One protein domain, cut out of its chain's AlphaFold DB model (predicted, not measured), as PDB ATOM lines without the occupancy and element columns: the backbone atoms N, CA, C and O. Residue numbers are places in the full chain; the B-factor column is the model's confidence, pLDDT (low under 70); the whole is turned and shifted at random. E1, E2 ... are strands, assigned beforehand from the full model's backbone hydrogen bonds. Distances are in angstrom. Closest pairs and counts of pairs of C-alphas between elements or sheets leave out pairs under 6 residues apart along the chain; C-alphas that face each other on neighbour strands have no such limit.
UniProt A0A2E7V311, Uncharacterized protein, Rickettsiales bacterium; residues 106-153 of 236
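This is residues 106 to 153 of the 236 residues of an uncharacterized protein of Rickettsiales bacterium (UniProt A0A2E7V311). Picture a long two-stranded hairpin, E3 and E4, with a small head at the end away from its turn; the head holds the short strand pair E1 and E2 and the looping stretch of residues 111 to 124. The printed part has 48 residues with four named strands, E1 to E4 in that order, and no named helix. They form two separate antiparallel sheets of two strands each, and the class is all strand. The whole is extended, a rod spanning 47 by 18 by 16 A, with a radius of gyration of the C-alphas of 15.0 A.

Start at E1, residues 108 to 110, and E2, residues 125 to 127: they form an antiparallel hairpin at 122 degrees, with N 109 and O 126 2.8 A apart, within hydrogen-bond range. Residues 119 to 120 make a short antiparallel pairing with residues 125 to 126 of E2. Past residue 128, E2 runs on at 73 degrees into E3, residues 129 to 137; these two meet only through their link. E3 and E4, residues 143 to 152, form the second antiparallel hairpin, at 157 degrees; look for N 130 and O 151, 2.9 A apart, and N 136 and O 145, 2.9 A apart, both within hydrogen-bond range. The closest C-alphas of E2 and E4 are those of Thr 127 and Cys 152, 6.3 A apart. E1 is apart from E3 and from E4.

Find C-alpha 108 at (-11.658, 13.030, -33.719), where E1 begins; it runs 5.8 A, and E2 runs 6.1 A. From C-alpha 129 at (-16.339, 4.566, -35.631), E3 runs 25.2 A. E4 runs 24.1 A and ends at C-alpha 152, at (-13.122, 6.716, -40.215).

The two farthest C-alphas, those of Glu 112 and His 140, are 46.7 A apart. The printed part has no cut. The link from E1 to E2 is long, 14 residues; those from E2 to E3 and from E3 to E4 are tight. Mean pLDDT of the printed part is 76.2; residues 134, 136, 139 and 144 to 145 are under 70.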
ATOM      1  N   GLU A 106     -15.138  17.226 -34.493       70.81
ATOM      2  CA  GLU A 106     -15.847  16.430 -33.481       70.81
ATOM      3  C   GLU A 106     -15.800  14.903 -33.720       70.81
ATOM      4  O   GLU A 106     -16.123  14.101 -32.827       70.81
ATOM      5  N   ALA A 107     -15.426  14.476 -34.931       74.50
ATOM      6  CA  ALA A 107     -15.195  13.080 -35.291       74.50
ATOM      7  C   ALA A 107     -13.858  12.524 -34.752       74.50
ATOM      8  O   ALA A 107     -13.697  11.297 -34.669       74.50
ATOM      9  N   ILE A 108     -12.916  13.396 -34.373       77.94
ATOM     10  CA  ILE A 108     -11.658  13.030 -33.719       77.94
ATOM     11  C   ILE A 108     -11.911  12.921 -32.215       77.94
ATOM     12  O   ILE A 108     -12.357  13.862 -31.570       77.94
ATOM     13  N   SER A 109     -11.654  11.744 -31.645       79.75
ATOM     14  CA  SER A 109     -11.862  11.505 -30.215       79.75
ATOM     15  C   SER A 109     -10.642  11.872 -29.377       79.75
ATOM     16  O   SER A 109     -10.802  12.317 -28.250       79.75
ATOM     17  N   SER A 110      -9.429  11.631 -29.884       79.88
ATOM     18  CA  SER A 110      -8.186  11.996 -29.197       79.88
ATOM     19  C   SER A 110      -6.978  11.914 -30.133       79.88
ATOM     20  O   SER A 110      -6.908  11.044 -31.007       79.88
ATOM     21  N   PHE A 111      -6.000  12.788 -29.910       80.56
ATOM     22  CA  PHE A 111      -4.660  12.685 -30.495       80.56
ATOM     23  C   PHE A 111      -3.668  11.969 -29.573       80.56
ATOM     24  O   PHE A 111      -2.584  11.598 -30.021       80.56
ATOM     25  N   GLU A 112      -4.039  11.745 -28.313       83.81
ATOM     26  CA  GLU A 112      -3.207  11.061 -27.335       83.81
ATOM     27  C   GLU A 112      -3.194   9.550 -27.606       83.81
ATOM     28  O   GLU A 112      -4.259   8.956 -27.821       83.81
ATOM     29  N   PRO A 113      -2.025   8.889 -27.612       82.62
ATOM     30  CA  PRO A 113      -1.954   7.493 -28.008       82.62
ATOM     31  C   PRO A 113      -2.590   6.550 -26.994       82.62
ATOM     32  O   PRO A 113      -2.059   6.317 -25.910       82.62
ATOM     33  N   ASN A 114      -3.672   5.890 -27.399       84.94
ATOM     34  CA  ASN A 114      -4.290   4.828 -26.621       84.94
ATOM     35  C   ASN A 114      -4.361   3.523 -27.431       84.94
ATOM     36  O   ASN A 114      -5.138   3.417 -28.382       84.94
ATOM     37  N   PRO A 115      -3.613   2.471 -27.054       82.06
ATOM     38  CA  PRO A 115      -3.580   1.231 -27.821       82.06
ATOM     39  C   PRO A 115      -4.908   0.461 -27.805       82.06
ATOM     40  O   PRO A 115      -5.063  -0.454 -28.604       82.06
ATOM     41  N   LYS A 116      -5.848   0.787 -26.911       85.50
ATOM     42  CA  LYS A 116      -7.144   0.100 -26.787       85.50
ATOM     43  C   LYS A 116      -8.255   0.742 -27.619       85.50
ATOM     44  O   LYS A 116      -9.361   0.216 -27.653       85.50
ATOM     45  N   VAL A 117      -7.981   1.877 -28.258       83.94
ATOM     46  CA  VAL A 117      -8.992   2.660 -28.973       83.94
ATOM     47  C   VAL A 117      -8.732   2.596 -30.472       83.94
ATOM     48  O   VAL A 117      -7.588   2.579 -30.924       83.94
ATOM     49  N   ALA A 118      -9.817   2.578 -31.243       80.75
ATOM     50  CA  ALA A 118      -9.795   2.688 -32.693       80.75
ATOM     51  C   ALA A 118      -8.942   3.877 -33.159       80.75
ATOM     52  O   ALA A 118      -9.095   5.002 -32.686       80.75
ATOM     53  N   TRP A 119      -8.044   3.626 -34.101       85.06
ATOM     54  CA  TRP A 119      -7.103   4.589 -34.645       85.06
ATOM     55  C   TRP A 119      -7.147   4.597 -36.171       85.06
ATOM     56  O   TRP A 119      -7.214   3.554 -36.826       85.06
ATOM     57  N   CYS A 120      -7.089   5.794 -36.751       80.38
ATOM     58  CA  CYS A 120      -7.014   5.973 -38.191       80.38
ATOM     59  C   CYS A 120      -5.570   6.194 -38.645       80.38
ATOM     60  O   CYS A 120      -4.984   7.230 -38.336       80.38
ATOM     61  N   GLY A 121      -5.035   5.304 -39.484       72.19
ATOM     62  CA  GLY A 121      -3.703   5.498 -40.073       72.19
ATOM     63  C   GLY A 121      -3.584   6.681 -41.029       72.19
ATOM     64  O   GLY A 121      -2.501   7.245 -41.177       72.19
ATOM     65  N   ARG A 122      -4.704   7.112 -41.622       76.31
ATOM     66  CA  ARG A 122      -4.754   8.309 -42.471       76.31
ATOM     67  C   ARG A 122      -4.809   9.591 -41.636       76.31
ATOM     68  O   ARG A 122      -3.990  10.471 -41.866       76.31
ATOM     69  N   CYS A 123      -5.712   9.681 -40.653       76.25
ATOM     70  CA  CYS A 123      -5.819  10.871 -39.794       76.25
ATOM     71  C   CYS A 123      -4.726  10.957 -38.725       76.25
ATOM     72  O   CYS A 123      -4.555  12.018 -38.140       76.25
ATOM     73  N   LYS A 124      -4.015   9.855 -38.438       79.62
ATOM     74  CA  LYS A 124      -3.063   9.750 -37.320       79.62
ATOM     75  C   LYS A 124      -3.685  10.224 -36.000       79.62
ATOM     76  O   LYS A 124      -3.084  10.986 -35.253       79.62
ATOM     77  N   ALA A 125      -4.907   9.781 -35.745       82.19
ATOM     78  CA  ALA A 125      -5.668  10.139 -34.559       82.19
ATOM     79  C   ALA A 125      -6.658   9.025 -34.223       82.19
ATOM     80  O   ALA A 125      -7.020   8.211 -35.087       82.19
ATOM     81  N   HIS A 126      -7.109   9.002 -32.974       83.94
ATOM     82  CA  HIS A 126      -8.273   8.224 -32.593       83.94
ATOM     83  C   HIS A 126      -9.516   8.917 -33.128       83.94
ATOM     84  O   HIS A 126      -9.715  10.113 -32.917       83.94
ATOM     85  N   THR A 127     -10.338   8.173 -33.857       80.94
ATOM     86  CA  THR A 127     -11.575   8.704 -34.429       80.94
ATOM     87  C   THR A 127     -12.735   7.824 -34.026       80.94
ATOM     88  O   THR A 127     -12.574   6.613 -33.861       80.94
ATOM     89  N   LYS A 128     -13.922   8.421 -33.934       80.44
ATOM     90  CA  LYS A 128     -15.162   7.666 -33.749       80.44
ATOM     91  C   LYS A 128     -15.348   6.677 -34.908       80.44
ATOM     92  O   LYS A 128     -14.905   6.930 -36.035       80.44
ATOM     93  N   ASN A 129     -15.979   5.544 -34.610       71.31
ATOM     94  CA  ASN A 129     -16.339   4.566 -35.631       71.31
ATOM     95  C   ASN A 129     -17.441   5.158 -36.514       71.31
ATOM     96  O   ASN A 129     -18.473   5.597 -36.009       71.31
ATOM     97  N   GLY A 130     -17.207   5.157 -37.821       72.62
ATOM     98  CA  GLY A 130     -18.198   5.500 -38.830       72.62
ATOM     99  C   GLY A 130     -18.627   4.259 -39.597       72.62
ATOM    100  O   GLY A 130     -17.871   3.292 -39.721       72.62
ATOM    101  N   GLU A 131     -19.830   4.297 -40.157       78.00
ATOM    102  CA  GLU A 131     -20.315   3.285 -41.090       78.00
ATOM    103  C   GLU A 131     -20.706   3.954 -42.401       78.00
ATOM    104  O   GLU A 131     -21.448   4.933 -42.416       78.00
ATOM    105  N   VAL A 132     -20.228   3.403 -43.515       73.19
ATOM    106  CA  VAL A 132     -20.702   3.775 -44.849       73.19
ATOM    107  C   VAL A 132     -21.331   2.555 -45.496       73.19
ATOM    108  O   VAL A 132     -20.805   1.441 -45.426       73.19
ATOM    109  N   THR A 133     -22.475   2.774 -46.133       77.31
ATOM    110  CA  THR A 133     -23.141   1.749 -46.931       77.31
ATOM    111  C   THR A 133     -22.500   1.722 -48.313       77.31
ATOM    112  O   THR A 133     -22.641   2.668 -49.084       77.31
ATOM    113  N   VAL A 134     -21.775   0.648 -48.620       69.56
ATOM    114  CA  VAL A 134     -21.180   0.426 -49.940       69.56
ATOM    115  C   VAL A 134     -22.205  -0.289 -50.808       69.56
ATOM    116  O   VAL A 134     -22.705  -1.351 -50.431       69.56
ATOM    117  N   ARG A 135     -22.512   0.297 -51.966       73.56
ATOM    118  CA  ARG A 135     -23.341  -0.307 -53.012       73.56
ATOM    119  C   ARG A 135     -22.432  -0.706 -54.163       73.56
ATOM    120  O   ARG A 135     -21.771   0.153 -54.738       73.56
ATOM    121  N   ASN A 136     -22.391  -1.994 -54.475       65.56
ATOM    122  CA  ASN A 136     -21.743  -2.479 -55.683       65.56
ATOM    123  C   ASN A 136     -22.786  -2.522 -56.796       65.56
ATOM    124  O   ASN A 136     -23.750  -3.290 -56.719       65.56
ATOM    125  N   THR A 137     -22.580  -1.678 -57.797       71.56
ATOM    126  CA  THR A 137     -23.345  -1.650 -59.039       71.56
ATOM    127  C   THR A 137     -22.569  -2.336 -60.150       71.56
ATOM    128  O   THR A 137     -21.341  -2.251 -60.200       71.56
ATOM    129  N   ASP A 138     -23.286  -3.047 -61.010       70.75
ATOM    130  CA  ASP A 138     -22.726  -3.575 -62.248       70.75
ATOM    131  C   ASP A 138     -22.606  -2.485 -63.331       70.75
ATOM    132  O   ASP A 138     -22.932  -1.314 -63.119       70.75
ATOM    133  N   GLU A 139     -22.125  -2.891 -64.503       62.12
ATOM    134  CA  GLU A 139     -21.927  -2.039 -65.682       62.12
ATOM    135  C   GLU A 139     -23.240  -1.434 -66.219       62.12
ATOM    136  O   GLU A 139     -23.214  -0.416 -66.906       62.12
ATOM    137  N   HIS A 140     -24.385  -2.026 -65.864       72.94
ATOM    138  CA  HIS A 140     -25.730  -1.612 -66.272       72.94
ATOM    139  C   HIS A 140     -26.448  -0.793 -65.182       72.94
ATOM    140  O   HIS A 140     -27.597  -0.391 -65.356       72.94
ATOM    141  N   GLY A 141     -25.781  -0.519 -64.053       73.31
ATOM    142  CA  GLY A 141     -26.320   0.263 -62.941       73.31
ATOM    143  C   GLY A 141     -27.183  -0.529 -61.950       73.31
ATOM    144  O   GLY A 141     -27.745   0.066 -61.026       73.31
ATOM    145  N   HIS A 142     -27.272  -1.856 -62.065       72.69
ATOM    146  CA  HIS A 142     -27.996  -2.690 -61.108       72.69
ATOM    147  C   HIS A 142     -27.161  -2.935 -59.850       72.69
ATOM    148  O   HIS A 142     -26.022  -3.405 -59.896       72.69
ATOM    149  N   THR A 143     -27.734  -2.625 -58.682       75.19
ATOM    150  CA  THR A 143     -27.078  -2.882 -57.392       75.19
ATOM    151  C   THR A 143     -27.260  -4.347 -57.010       75.19
ATOM    152  O   THR A 143     -28.340  -4.742 -56.582       75.19
ATOM    153  N   TYR A 144     -26.205  -5.151 -57.121       68.69
ATOM    154  CA  TYR A 144     -26.260  -6.581 -56.792       68.69
ATOM    155  C   TYR A 144     -25.820  -6.883 -55.354       68.69
ATOM    156  O   TYR A 144     -26.079  -7.967 -54.830       68.69
ATOM    157  N   LYS A 145     -25.139  -5.943 -54.687       68.31
ATOM    158  CA  LYS A 145     -24.712  -6.121 -53.297       68.31
ATOM    159  C   LYS A 145     -24.637  -4.798 -52.559       68.31
ATOM    160  O   LYS A 145     -23.982  -3.860 -53.007       68.31
ATOM    161  N   THR A 146     -25.244  -4.771 -51.380       74.00
ATOM    162  CA  THR A 146     -25.122  -3.664 -50.434       74.00
ATOM    163  C   THR A 146     -24.566  -4.203 -49.125       74.00
ATOM    164  O   THR A 146     -25.072  -5.194 -48.605       74.00
ATOM    165  N   TYR A 147     -23.507  -3.590 -48.598       72.50
ATOM    166  CA  TYR A 147     -22.953  -3.973 -47.302       72.50
ATOM    167  C   TYR A 147     -22.457  -2.758 -46.525       72.50
ATOM    168  O   TYR A 147     -22.044  -1.747 -47.096       72.50
ATOM    169  N   LYS A 148     -22.498  -2.866 -45.198       73.81
ATOM    170  CA  LYS A 148     -21.958  -1.852 -44.297       73.81
ATOM    171  C   LYS A 148     -20.455  -2.038 -44.152       73.81
ATOM    172  O   LYS A 148     -19.975  -3.150 -43.938       73.81
ATOM    173  N   LYS A 149     -19.713  -0.943 -44.268       70.88
ATOM    174  CA  LYS A 149     -18.260  -0.912 -44.128       70.88
ATOM    175  C   LYS A 149     -17.876   0.059 -43.022       70.88
ATOM    176  O   LYS A 149     -18.282   1.219 -43.055       70.88
ATOM    177  N   ALA A 150     -17.053  -0.411 -42.087       73.25
ATOM    178  CA  ALA A 150     -16.460   0.439 -41.064       73.25
ATOM    179  C   ALA A 150     -15.454   1.411 -41.699       73.25
ATOM    180  O   ALA A 150     -14.535   1.015 -42.433       73.25
ATOM    181  N   VAL A 151     -15.632   2.695 -41.417       75.12
ATOM    182  CA  VAL A 151     -14.786   3.778 -41.912       75.12
ATOM    183  C   VAL A 151     -14.455   4.757 -40.794       75.12
ATOM    184  O   VAL A 151     -15.093   4.797 -39.747       75.12
ATOM    185  N   CYS A 152     -13.438   5.567 -41.033       77.00
ATOM    186  CA  CYS A 152     -13.122   6.716 -40.215       77.00
ATOM    187  C   CYS A 152     -14.211   7.764 -40.417       77.00
ATOM    188  O   CYS A 152     -14.376   8.240 -41.540       77.00
ATOM    189  N   SER A 153     -14.902   8.165 -39.349       78.38
ATOM    190  CA  SER A 153     -15.921   9.217 -39.439       78.38
ATOM    191  C   SER A 153     -15.363  10.557 -39.915       78.38
ATOM    192  O   SER A 153     -16.115  11.339 -40.466       78.38
TER     193      SER A 153